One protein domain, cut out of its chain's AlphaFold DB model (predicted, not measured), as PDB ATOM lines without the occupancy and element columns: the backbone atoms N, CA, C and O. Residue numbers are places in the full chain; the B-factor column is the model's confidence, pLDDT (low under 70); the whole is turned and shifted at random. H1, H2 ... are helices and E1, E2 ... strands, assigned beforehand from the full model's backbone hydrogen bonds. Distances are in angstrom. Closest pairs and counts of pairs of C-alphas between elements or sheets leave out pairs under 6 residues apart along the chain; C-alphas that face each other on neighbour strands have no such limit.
ATOM      1  N   ARG A   7      10.617  38.859 -44.359       58.12
ATOM      2  CA  ARG A   7      10.106  40.051 -45.054       58.12
ATOM      3  C   ARG A   7      10.252  41.355 -44.254       58.12
ATOM      4  O   ARG A   7      10.504  42.411 -44.836       58.12
ATOM      5  N   ASP A   8      10.111  41.276 -42.937       69.88
ATOM      6  CA  ASP A   8      10.279  42.424 -42.046       69.88
ATOM      7  C   ASP A   8      11.779  42.725 -41.865       69.88
ATOM      8  O   ASP A   8      12.190  43.884 -41.923       69.88
ATOM      9  N   VAL A   9      12.615  41.683 -41.774       65.81
ATOM     10  CA  VAL A   9      14.090  41.780 -41.707       65.81
ATOM     11  C   VAL A   9      14.675  42.372 -42.997       65.81
ATOM     12  O   VAL A   9      15.512  43.270 -42.956       65.81
ATOM     13  N   LEU A  10      14.170  41.945 -44.151       61.59
ATOM     14  CA  LEU A  10      14.488  42.480 -45.474       61.59
ATOM     15  C   LEU A  10      14.194  43.965 -45.609       61.59
ATOM     16  O   LEU A  10      14.995  44.707 -46.169       61.59
ATOM     17  N   THR A  11      13.031  44.392 -45.117       68.44
ATOM     18  CA  THR A  11      12.621  45.799 -45.185       68.44
ATOM     19  C   THR A  11      13.628  46.675 -44.437       68.44
ATOM     20  O   THR A  11      13.935  47.784 -44.870       68.44
ATOM     21  N   LEU A  12      14.198  46.152 -43.349       67.00
ATOM     22  CA  LEU A  12      15.237  46.826 -42.582       67.00
ATOM     23  C   LEU A  12      16.588  46.806 -43.319       67.00
ATOM     24  O   LEU A  12      17.213  47.861 -43.425       67.00
ATOM     25  N   LEU A  13      16.994  45.672 -43.908       63.31
ATOM     26  CA  LEU A  13      18.211  45.561 -44.737       63.31
ATOM     27  C   LEU A  13      18.208  46.540 -45.914       63.31
ATOM     28  O   LEU A  13      19.172  47.264 -46.125       63.31
ATOM     29  N   GLN A  14      17.104  46.611 -46.655       63.53
ATOM     30  CA  GLN A  14      16.962  47.495 -47.816       63.53
ATOM     31  C   GLN A  14      16.928  48.984 -47.440       63.53
ATOM     32  O   GLN A  14      17.160  49.843 -48.288       63.53
ATOM     33  N   SER A  15      16.627  49.303 -46.179       66.00
ATOM     34  CA  SER A  15      16.674  50.672 -45.659       66.00
ATOM     35  C   SER A  15      18.066  51.090 -45.172       66.00
ATOM     36  O   SER A  15      18.277  52.269 -44.875       66.00
ATOM     37  N   ALA A  16      19.018  50.150 -45.104       59.12
ATOM     38  CA  ALA A  16      20.401  50.444 -44.769       59.12
ATOM     39  C   ALA A  16      21.100  51.124 -45.966       59.12
ATOM     40  O   ALA A  16      20.971  50.663 -47.101       59.12
ATOM     41  N   PRO A  17      21.846  52.217 -45.737       50.28
ATOM     42  CA  PRO A  17      22.330  53.105 -46.798       50.28
ATOM     43  C   PRO A  17      23.343  52.494 -47.788       50.28
ATOM     44  O   PRO A  17      23.644  53.153 -48.780       50.28
ATOM     45  N   ASP A  18      23.804  51.255 -47.575       58.34
ATOM     46  CA  ASP A  18      24.834  50.580 -48.387       58.34
ATOM     47  C   ASP A  18      24.356  49.279 -49.080       58.34
ATOM     48  O   ASP A  18      25.163  48.527 -49.631       58.34
ATOM     49  N   ALA A  19      23.048  48.992 -49.101       49.78
ATOM     50  CA  ALA A  19      22.513  47.793 -49.758       49.78
ATOM     51  C   ALA A  19      22.589  47.908 -51.298       49.78
ATOM     52  O   ALA A  19      21.791  48.598 -51.935       49.78
ATOM     53  N   THR A  20      23.566  47.239 -51.913       53.06
ATOM     54  CA  THR A  20      23.849  47.297 -53.363       53.06
ATOM     55  C   THR A  20      23.214  46.161 -54.180       53.06
ATOM     56  O   THR A  20      23.363  46.139 -55.402       53.06
ATOM     57  N   TYR A  21      22.460  45.254 -53.544       56.50
ATOM     58  CA  TYR A  21      21.897  44.053 -54.176       56.50
ATOM     59  C   TYR A  21      20.462  43.755 -53.708       56.50
ATOM     60  O   TYR A  21      20.052  44.160 -52.621       56.50
ATOM     61  N   ASP A  22      19.676  43.051 -54.535       58.72
ATOM     62  CA  ASP A  22      18.303  42.658 -54.186       58.72
ATOM     63  C   ASP A  22      18.310  41.457 -53.234       58.72
ATOM     64  O   ASP A  22      18.236  40.297 -53.637       58.72
ATOM     65  N   HIS A  23      18.411  41.754 -51.940       57.59
ATOM     66  CA  HIS A  23      18.374  40.766 -50.866       57.59
ATOM     67  C   HIS A  23      17.076  39.938 -50.846       57.59
ATOM     68  O   HIS A  23      17.046  38.895 -50.203       57.59
ATOM     69  N   ALA A  24      16.002  40.376 -51.524       56.91
ATOM     70  CA  ALA A  24      14.676  39.774 -51.401       56.91
ATOM     71  C   ALA A  24      14.486  38.461 -52.173       56.91
ATOM     72  O   ALA A  24      13.531  37.741 -51.887       56.91
ATOM     73  N   GLU A  25      15.371  38.136 -53.118       52.56
ATOM     74  CA  GLU A  25      15.284  36.896 -53.903       52.56
ATOM     75  C   GLU A  25      15.656  35.641 -53.090       52.56
ATOM     76  O   GLU A  25      15.167  34.560 -53.398       52.56
ATOM     77  N   PHE A  26      16.457  35.787 -52.026       50.56
ATOM     78  CA  PHE A  26      16.964  34.681 -51.188       50.56
ATOM     79  C   PHE A  26      16.357  34.658 -49.780       50.56
ATOM     80  O   PHE A  26      16.887  34.048 -48.853       50.56
ATOM     81  N   ALA A  27      15.288  35.419 -49.596       56.22
ATOM     82  CA  ALA A  27      14.784  35.812 -48.298       56.22
ATOM     83  C   ALA A  27      13.464  35.106 -47.964       56.22
ATOM     84  O   ALA A  27      12.434  35.703 -47.632       56.22
ATOM     85  N   ASP A  28      13.512  33.790 -48.053       45.03
ATOM     86  CA  ASP A  28      12.473  32.853 -47.689       45.03
ATOM     87  C   ASP A  28      12.877  32.154 -46.384       45.03
ATOM     88  O   ASP A  28      13.518  31.110 -46.377       45.03
ATOM     89  N   GLY A  29      12.498  32.739 -45.238       61.62
ATOM     90  CA  GLY A  29      12.823  32.147 -43.938       61.62
ATOM     91  C   GLY A  29      12.329  32.901 -42.702       61.62
ATOM     92  O   GLY A  29      11.514  33.826 -42.767       61.62
ATOM     93  N   TYR A  30      12.846  32.471 -41.557       68.88
ATOM     94  CA  TYR A  30      12.856  33.175 -40.274       68.88
ATOM     95  C   TYR A  30      14.319  33.248 -39.837       68.88
ATOM     96  O   TYR A  30      15.057  32.317 -40.144       68.88
ATOM     97  N   VAL A  31      14.714  34.299 -39.116       76.94
ATOM     98  CA  VAL A  31      16.069  34.342 -38.550       76.94
ATOM     99  C   VAL A  31      16.240  33.264 -37.478       76.94
ATOM    100  O   VAL A  31      15.346  33.077 -36.639       76.94
ATOM    101  N   CYS A  32      17.362  32.554 -37.522       83.12
ATOM    102  CA  CYS A  32      17.717  31.467 -36.612       83.12
ATOM    103  C   CYS A  32      19.001  31.825 -35.866       83.12
ATOM    104  O   CYS A  32      19.905  32.426 -36.424       83.12
ATOM    105  N   CYS A  33      19.080  31.504 -34.574       88.94
ATOM    106  CA  CYS A  33      20.295  31.815 -33.832       88.94
ATOM    107  C   CYS A  33      21.376  30.763 -34.088       88.94
ATOM    108  O   CYS A  33      21.200  29.607 -33.714       88.94
ATOM    109  N   GLU A  34      22.514  31.202 -34.618       90.31
ATOM    110  CA  GLU A  34      23.703  30.379 -34.880       90.31
ATOM    111  C   GLU A  34      24.506  30.058 -33.600       90.31
ATOM    112  O   GLU A  34      25.464  29.292 -33.620       90.31
ATOM    113  N   LEU A  35      24.132  30.643 -32.452       89.94
ATOM    114  CA  LEU A  35      24.822  30.504 -31.160       89.94
ATOM    115  C   LEU A  35      24.118  29.533 -30.192       89.94
ATOM    116  O   LEU A  35      24.267  29.657 -28.974       89.94
ATOM    117  N   ALA A  36      23.378  28.560 -30.727       81.88
ATOM    118  CA  ALA A  36      22.518  27.629 -29.989       81.88
ATOM    119  C   ALA A  36      21.305  28.292 -29.305       81.88
ATOM    120  O   ALA A  36      21.130  29.510 -29.273       81.88
ATOM    121  N   GLU A  37      20.430  27.473 -28.722       78.88
ATOM    122  CA  GLU A  37      19.371  27.955 -27.835       78.88
ATOM    123  C   GLU A  37      19.871  28.108 -26.387       78.88
ATOM    124  O   GLU A  37      20.772  27.410 -25.931       78.88
ATOM    125  N   GLY A  38      19.247  29.005 -25.617       79.00
ATOM    126  CA  GLY A  38      19.449  29.083 -24.164       79.00
ATOM    127  C   GLY A  38      20.754  29.741 -23.698       79.00
ATOM    128  O   GLY A  38      21.000  29.781 -22.490       79.00
ATOM    129  N   HIS A  39      21.565  30.289 -24.607       84.38
ATOM    130  CA  HIS A  39      22.682  31.147 -24.222       84.38
ATOM    131  C   HIS A  39      22.191  32.522 -23.742       84.38
ATOM    132  O   HIS A  39      21.074  32.962 -24.018       84.38
ATOM    133  N   THR A  40      23.050  33.213 -22.996       84.00
ATOM    134  CA  THR A  40      22.842  34.616 -22.622       84.00
ATOM    135  C   THR A  40      23.578  35.533 -23.591       84.00
ATOM    136  O   THR A  40      24.636  35.160 -24.096       84.00
ATOM    137  N   GLY A  41      23.083  36.755 -23.773       87.50
ATOM    138  CA  GLY A  41      23.723  37.769 -24.610       87.50
ATOM    139  C   GLY A  41      22.992  37.989 -25.930       87.50
ATOM    140  O   GLY A  41      21.845  37.581 -26.086       87.50
ATOM    141  N   GLU A  42      23.664  38.678 -26.848       90.62
ATOM    142  CA  GLU A  42      23.141  38.962 -28.182       90.62
ATOM    143  C   GLU A  42      23.121  37.668 -29.005       90.62
ATOM    144  O   GLU A  42      24.115  36.943 -29.075       90.62
ATOM    145  N   HIS A  43      21.972  37.359 -29.587       91.75
ATOM    146  CA  HIS A  43      21.819  36.317 -30.585       91.75
ATOM    147  C   HIS A  43      22.324  36.816 -31.937       91.75
ATOM    148  O   HIS A  43      22.297  38.018 -32.209       91.75
ATOM    149  N   ALA A  44      22.741  35.888 -32.791       92.88
ATOM    150  CA  ALA A  44      23.268  36.192 -34.110       92.88
ATOM    151  C   ALA A  44      22.742  35.221 -35.162       92.88
ATOM    152  O   ALA A  44      22.620  34.032 -34.873       92.88
ATOM    153  N   ASP A  45      22.487  35.740 -36.358       91.38
ATOM    154  CA  ASP A  45      22.166  34.979 -37.559       91.38
ATOM    155  C   ASP A  45      23.064  35.455 -38.700       91.38
ATOM    156  O   ASP A  45      23.267  36.667 -38.886       91.38
ATOM    157  N   PHE A  46      23.634  34.503 -39.429       90.19
ATOM    158  CA  PHE A  46      24.440  34.787 -40.600       90.19
ATOM    159  C   PHE A  46      23.514  35.138 -41.763       90.19
ATOM    160  O   PHE A  46      22.583  34.407 -42.084       90.19
ATOM    161  N   LEU A  47      23.784  36.257 -42.434       84.69
ATOM    162  CA  LEU A  47      22.990  36.655 -43.592       84.69
ATOM    163  C   LEU A  47      23.738  36.426 -44.900       84.69
ATOM    164  O   LEU A  47      23.165  35.909 -45.857       84.69
ATOM    165  N   TRP A  48      24.986  36.897 -44.972       80.69
ATOM    166  CA  TRP A  48      25.728  36.952 -46.229       80.69
ATOM    167  C   TRP A  48      27.232  37.155 -46.018       80.69
ATOM    168  O   TRP A  48      27.636  37.905 -45.134       80.69
ATOM    169  N   ASP A  49      28.066  36.550 -46.862       79.88
ATOM    170  CA  ASP A  49      29.537  36.575 -46.794       79.88
ATOM    171  C   ASP A  49      30.201  37.477 -47.850       79.88
ATOM    172  O   ASP A  49      31.420  37.616 -47.878       79.88
ATOM    173  N   GLY A  50      29.433  38.134 -48.721       66.31
ATOM    174  CA  GLY A  50      29.972  38.978 -49.799       66.31
ATOM    175  C   GLY A  50      30.393  40.388 -49.376       66.31
ATOM    176  O   GLY A  50      30.142  41.333 -50.125       66.31
ATOM    177  N   GLY A  51      30.976  40.529 -48.184       67.38
ATOM    178  CA  GLY A  51      31.657  41.742 -47.724       67.38
ATOM    179  C   GLY A  51      33.113  41.815 -48.208       67.38
ATOM    180  O   GLY A  51      33.469  41.263 -49.252       67.38
ATOM    181  N   GLU A  52      33.970  42.503 -47.448       77.25
ATOM    182  CA  GLU A  52      35.426  42.421 -47.628       77.25
ATOM    183  C   GLU A  52      35.938  40.998 -47.342       77.25
ATOM    184  O   GLU A  52      35.257  40.170 -46.733       77.25
ATOM    185  N   VAL A  53      37.172  40.702 -47.769       78.56
ATOM    186  CA  VAL A  53      37.814  39.423 -47.434       78.56
ATOM    187  C   VAL A  53      37.833  39.256 -45.915       78.56
ATOM    188  O   VAL A  53      38.326  40.136 -45.213       78.56
ATOM    189  N   ASP A  54      37.371  38.096 -45.444       85.81
ATOM    190  CA  ASP A  54      37.298  37.727 -44.023       85.81
ATOM    191  C   ASP A  54      36.179  38.427 -43.220       85.81
ATOM    192  O   ASP A  54      36.201  38.423 -41.991       85.81
ATOM    193  N   GLU A  55      35.168  38.987 -43.890       89.31
ATOM    194  CA  GLU A  55      34.003  39.607 -43.251       89.31
ATOM    195  C   GLU A  55      32.677  38.998 -43.719       89.31
ATOM    196  O   GLU A  55      32.567  38.421 -44.800       89.31
ATOM    197  N   ALA A  56      31.650  39.142 -42.884       89.94
ATOM    198  CA  ALA A  56      30.282  38.764 -43.193       89.94
ATOM    199  C   ALA A  56      29.275  39.718 -42.554       89.94
ATOM    200  O   ALA A  56      29.540  40.358 -41.535       89.94
ATOM    201  N   GLN A  57      28.100  39.792 -43.166       90.12
ATOM    202  CA  GLN A  57      26.945  40.512 -42.669       90.12
ATOM    203  C   GLN A  57      26.147  39.611 -41.722       90.12
ATOM    204  O   GLN A  57      25.664  38.546 -42.108       90.12
ATOM    205  N   TRP A  58      25.956  40.098 -40.501       90.75
ATOM    206  CA  TRP A  58      25.204  39.426 -39.445       90.75
ATOM    207  C   TRP A  58      23.975  40.239 -39.051       90.75
ATOM    208  O   TRP A  58      24.004  41.479 -39.065       90.75
ATOM    209  N   PHE A  59      22.911  39.535 -38.674       90.75
ATOM    210  CA  PHE A  59      21.786  40.079 -37.924       90.75
ATOM    211  C   PHE A  59      21.969  39.737 -36.454       90.75
ATOM    212  O   PHE A  59      22.127  38.575 -36.099       90.75
ATOM    213  N   LEU A  60      21.952  40.753 -35.604       91.62
ATOM    214  CA  LEU A  60      22.234  40.623 -34.185       91.62
ATOM    215  C   LEU A  60      21.053  41.160 -33.389       91.62
ATOM    216  O   LEU A  60      20.528  42.222 -33.728       91.62
ATOM    217  N   TRP A  61      20.615  40.444 -32.355       92.38
ATOM    218  CA  TRP A  61      19.466  40.866 -31.554       92.38
ATOM    219  C   TRP A  61      19.560  40.461 -30.087       92.38
ATOM    220  O   TRP A  61      20.123  39.430 -29.727       92.38
ATOM    221  N   ASN A  62      18.951  41.268 -29.226       89.19
ATOM    222  CA  ASN A  62      18.819  41.015 -27.801       89.19
ATOM    223  C   ASN A  62      17.361  41.246 -27.380       89.19
ATOM    224  O   ASN A  62      16.892  42.370 -27.224       89.19
ATOM    225  N   GLY A  63      16.602  40.162 -27.218       80.94
ATOM    226  CA  GLY A  63      15.154  40.261 -27.036       80.94
ATOM    227  C   GLY A  63      14.423  40.667 -28.323       80.94
ATOM    228  O   GLY A  63      14.905  40.422 -29.423       80.94
ATOM    229  N   GLU A  64      13.210  41.212 -28.195       73.31
ATOM    230  CA  GLU A  64      12.300  41.383 -29.344       73.31
ATOM    231  C   GLU A  64      12.437  42.729 -30.080       73.31
ATOM    232  O   GLU A  64      12.063  42.814 -31.247       73.31
ATOM    233  N   GLU A  65      12.942  43.773 -29.418       80.56
ATOM    234  CA  GLU A  65      12.930  45.152 -29.947       80.56
ATOM    235  C   GLU A  65      14.330  45.722 -30.217       80.56
ATOM    236  O   GLU A  65      14.461  46.714 -30.933       80.56
ATOM    237  N   GLU A  66      15.377  45.111 -29.663       86.75
ATOM    238  CA  GLU A  66      16.760  45.544 -29.846       86.75
ATOM    239  C   GLU A  66      17.434  44.629 -30.868       86.75
ATOM    240  O   GLU A  66      17.770  43.483 -30.571       86.75
ATOM    241  N   PHE A  67      17.609  45.133 -32.089       89.75
ATOM    242  CA  PHE A  67      18.326  44.438 -33.150       89.75
ATOM    243  C   PHE A  67      19.179  45.403 -33.973       89.75
ATOM    244  O   PHE A  67      18.920  46.608 -34.035       89.75
ATOM    245  N   ARG A  68      20.193  44.860 -34.642       88.62
ATOM    246  CA  ARG A  68      21.083  45.597 -35.538       88.62
ATOM    247  C   ARG A  68      21.660  44.690 -36.615       88.62
ATOM    248  O   ARG A  68      21.775  43.481 -36.445       88.62
ATOM    249  N   PHE A  69      22.096  45.316 -37.697       87.56
ATOM    250  CA  PHE A  69      22.919  44.683 -38.718       87.56
ATOM    251  C   PHE A  69      24.366  45.109 -38.504       87.56
ATOM    252  O   PHE A  69      24.632  46.285 -38.245       87.56
ATOM    253  N   ALA A  70      25.301  44.169 -38.588       89.19
ATOM    254  CA  ALA A  70      26.721  44.463 -38.461       89.19
ATOM    255  C   ALA A  70      27.558  43.626 -39.421       89.19
ATOM    256  O   ALA A  70      27.308  42.435 -39.587       89.19
ATOM    257  N   VAL A  71      28.566  44.263 -40.007       89.50
ATOM    258  CA  VAL A  71      29.640  43.558 -40.698       89.50
ATOM    259  C   VAL A  71      30.669  43.167 -39.645       89.50
ATOM    260  O   VAL A  71      31.196  44.034 -38.945       89.50
ATOM    261  N   LEU A  72      30.895  41.868 -39.481       92.25
ATOM    262  CA  LEU A  72      31.822  41.308 -38.505       92.25
ATOM    263  C   LEU A  72      32.791  40.361 -39.200       92.25
ATOM    264  O   LEU A  72      32.437  39.698 -40.175       92.25
ATOM    265  N   LYS A  73      34.009  40.285 -38.666       93.44
ATOM    266  CA  LYS A  73      35.014  39.340 -39.147       93.44
ATOM    267  C   LYS A  73      34.644  37.916 -38.797       93.44
ATOM    268  O   LYS A  73      34.016  37.697 -37.762       93.44
ATOM    269  N   TRP A  74      35.087  36.961 -39.599       93.88
ATOM    270  CA  TRP A  74      35.006  35.557 -39.222       93.88
ATOM    271  C   TRP A  74      35.938  35.246 -38.050       93.88
ATOM    272  O   TRP A  74      37.003  35.837 -37.874       93.88
ATOM    273  N   CYS A  75      35.536  34.279 -37.236       95.00
ATOM    274  CA  CYS A  75      36.406  33.663 -36.256       95.00
ATOM    275  C   CYS A  75      37.533  32.931 -36.992       95.00
ATOM    276  O   CYS A  75      37.292  32.021 -37.786       95.00
ATOM    277  N   SER A  76      38.777  33.297 -36.688       93.69
ATOM    278  CA  SER A  76      39.958  32.750 -37.362       93.69
ATOM    279  C   SER A  76      40.344  31.341 -36.898       93.69
ATOM    280  O   SER A  76      41.387  30.828 -37.303       93.69
ATOM    281  N   VAL A  77      39.588  30.745 -35.970       95.38
ATOM    282  CA  VAL A  77      39.913  29.429 -35.419       95.38
ATOM    283  C   VAL A  77      39.445  28.333 -36.366       95.38
ATOM    284  O   VAL A  77      38.318  28.341 -36.859       95.38
ATOM    285  N   THR A  78      40.335  27.372 -36.586       95.06
ATOM    286  CA  THR A  78      40.102  26.176 -37.392       95.06
ATOM    287  C   THR A  78      40.075  24.939 -36.506       95.06
ATOM    288  O   THR A  78      40.926  24.787 -35.625       95.06
ATOM    289  N   HIS A  79      39.140  24.041 -36.776       93.69
ATOM    290  CA  HIS A  79      39.078  22.714 -36.189       93.69
ATOM    291  C   HIS A  79      40.234  21.828 -36.695       93.69
ATOM    292  O   HIS A  79      40.888  22.128 -37.697       93.69
ATOM    293  N   GLU A  80      40.507  20.715 -36.009       92.19
ATOM    294  CA  GLU A  80      41.632  19.816 -36.325       92.19
ATOM    295  C   GLU A  80      41.551  19.173 -37.720       92.19
ATOM    296  O   GLU A  80      42.573  18.800 -38.298       92.19
ATOM    297  N   ASN A  81      40.346  19.076 -38.279       91.81
ATOM    298  CA  ASN A  81      40.093  18.580 -39.632       91.81
ATOM    299  C   ASN A  81      40.290  19.653 -40.724       91.81
ATOM    300  O   ASN A  81      40.208  19.325 -41.906       91.81
ATOM    301  N   GLY A  82      40.586  20.902 -40.345       92.31
ATOM    302  CA  GLY A  82      40.794  22.030 -41.252       92.31
ATOM    303  C   GLY A  82      39.565  22.911 -41.487       92.31
ATOM    304  O   GLY A  82      39.700  23.925 -42.172       92.31
ATOM    305  N   ASP A  83      38.406  22.575 -40.917       91.62
ATOM    306  CA  ASP A  83      37.191  23.383 -41.059       91.62
ATOM    307  C   ASP A  83      37.287  24.664 -40.219       91.62
ATOM    308  O   ASP A  83      37.732  24.643 -39.071       91.62
ATOM    309  N   GLY A  84      36.883  25.801 -40.784       92.50
ATOM    310  CA  GLY A  84      36.775  27.054 -40.034       92.50
ATOM    311  C   GLY A  84      35.586  27.037 -39.073       92.50
ATOM    312  O   GLY A  84      34.616  26.320 -39.294       92.50
ATOM    313  N   CYS A  85      35.641  27.859 -38.023       93.62
ATOM    314  CA  CYS A  85      34.539  28.002 -37.069       93.62
ATOM    315  C   CYS A  85      33.228  28.422 -37.755       93.62
ATOM    316  O   CYS A  85      32.178  27.918 -37.401       93.62
ATOM    317  N   GLY A  86      33.254  29.324 -38.740       90.81
ATOM    318  CA  GLY A  86      32.023  29.758 -39.422       90.81
ATOM    319  C   GLY A  86      31.102  30.649 -38.575       90.81
ATOM    320  O   GLY A  86      29.991  30.948 -38.987       90.81
ATOM    321  N   LEU A  87      31.565  31.116 -37.412       94.19
ATOM    322  CA  LEU A  87      30.936  32.180 -36.620       94.19
ATOM    323  C   LEU A  87      31.770  33.466 -36.693       94.19
ATOM    324  O   LEU A  87      32.927  33.428 -37.108       94.19
ATOM    325  N   PHE A  88      31.210  34.599 -36.268       94.06
ATOM    326  CA  PHE A  88      31.929  35.878 -36.190       94.06
ATOM    327  C   PHE A  88      32.931  35.941 -35.024       94.06
ATOM    328  O   PHE A  88      32.755  35.286 -34.001       94.06
ATOM    329  N   ASP A  89      33.973  36.761 -35.137       93.12
ATOM    330  CA  ASP A  89      34.967  36.943 -34.075       93.12
ATOM    331  C   ASP A  89      34.338  37.428 -32.755       93.12
ATOM    332  O   ASP A  89      33.430  38.258 -32.742       93.12
ATOM    333  N   ALA A  90      34.841  36.920 -31.628       89.69
ATOM    334  CA  ALA A  90      34.297  37.144 -30.284       89.69
ATOM    335  C   ALA A  90      32.837  36.676 -30.068       89.69
ATOM    336  O   ALA A  90      32.130  37.215 -29.209       89.69
ATOM    337  N   HIS A  91      32.390  35.649 -30.799       91.19
ATOM    338  CA  HIS A  91      31.133  34.954 -30.517       91.19
ATOM    339  C   HIS A  91      31.078  34.396 -29.079       91.19
ATOM    340  O   HIS A  91      32.092  34.008 -28.496       91.19
ATOM    341  N   ALA A  92      29.875  34.333 -28.496       84.00
ATOM    342  CA  ALA A  92      29.679  33.990 -27.080       84.00
ATOM    343  C   ALA A  92      29.944  32.508 -26.733       84.00
ATOM    344  O   ALA A  92      30.143  32.181 -25.561       84.00
ATOM    345  N   LEU A  93      29.930  31.621 -27.730       80.19
ATOM    346  CA  LEU A  93      30.255  30.200 -27.577       80.19
ATOM    347  C   LEU A  93      31.749  29.924 -27.769       80.19
ATOM    348  O   LEU A  93      32.487  30.797 -28.220       80.19
ATOM    349  N   VAL A  94      32.187  28.705 -27.429       83.19
ATOM    350  CA  VAL A  94      33.583  28.284 -27.616       83.19
ATOM    351  C   VAL A  94      33.925  28.257 -29.101       83.19
ATOM    352  O   VAL A  94      34.803  29.025 -29.455       83.19
TER     353      VAL A  94
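What this domain is: This is residues 7 to 94 of the 124 residues of an uncharacterized protein of Streptomyces sp. CRXT-G-22 (UniProt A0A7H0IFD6). What is seen first? There is little regular structure: a strongly twisted sheet of three strands, H1 and H2 at one end, and the unnamed stretch 74 to 94 reaching out at the other. What makes it up? The 88 printed residues run H1, H2, E1, E2, E3, mixed in class, with 34 in named elements; E1 E2 E3 form a meander, each strand the antiparallel neighbour of the one before. How large is it? Compact, it has a radius of gyration of the C-alphas of 13.7 A and spans 39 by 30 by 21 A.

How they stand to each other: How do the helices sit? H1, residues 7 to 14, touches H2, residues 23 to 26, the closest C-alphas being those of Leu 10 and Ala 24, 6.5 A apart. H1 only grazes the sheet; its O i to N i+4 pairs are within hydrogen-bond range, and H2 is too short for one. How do the strands pair? E1, residues 43 to 48, and E2, residues 55 to 62, form a hairpin, N 45 to O 59 2.9 A. E2 and E3, residues 66 to 73, form another, N 58 to O 70 2.9 A.

Where its parts are: Where does H1 begin? C-alpha 7 is at (10.106, 40.051, -45.054). Where does E3 end? It bends by 55 degrees at residue 69 and ends with C-alpha 73 at (35.014, 39.340, -39.147). How long are the elements? H1 is 10.5 A, H2 6.3 A, E1 16.1 A, E2 21.7 A and E3 21.4 A.

The domain as a whole: Is it cut? The printed part has no cut, and H2 to E1 is a long link. Where is confidence low? Residues 7 to 30 and 50 to 51 are under 70.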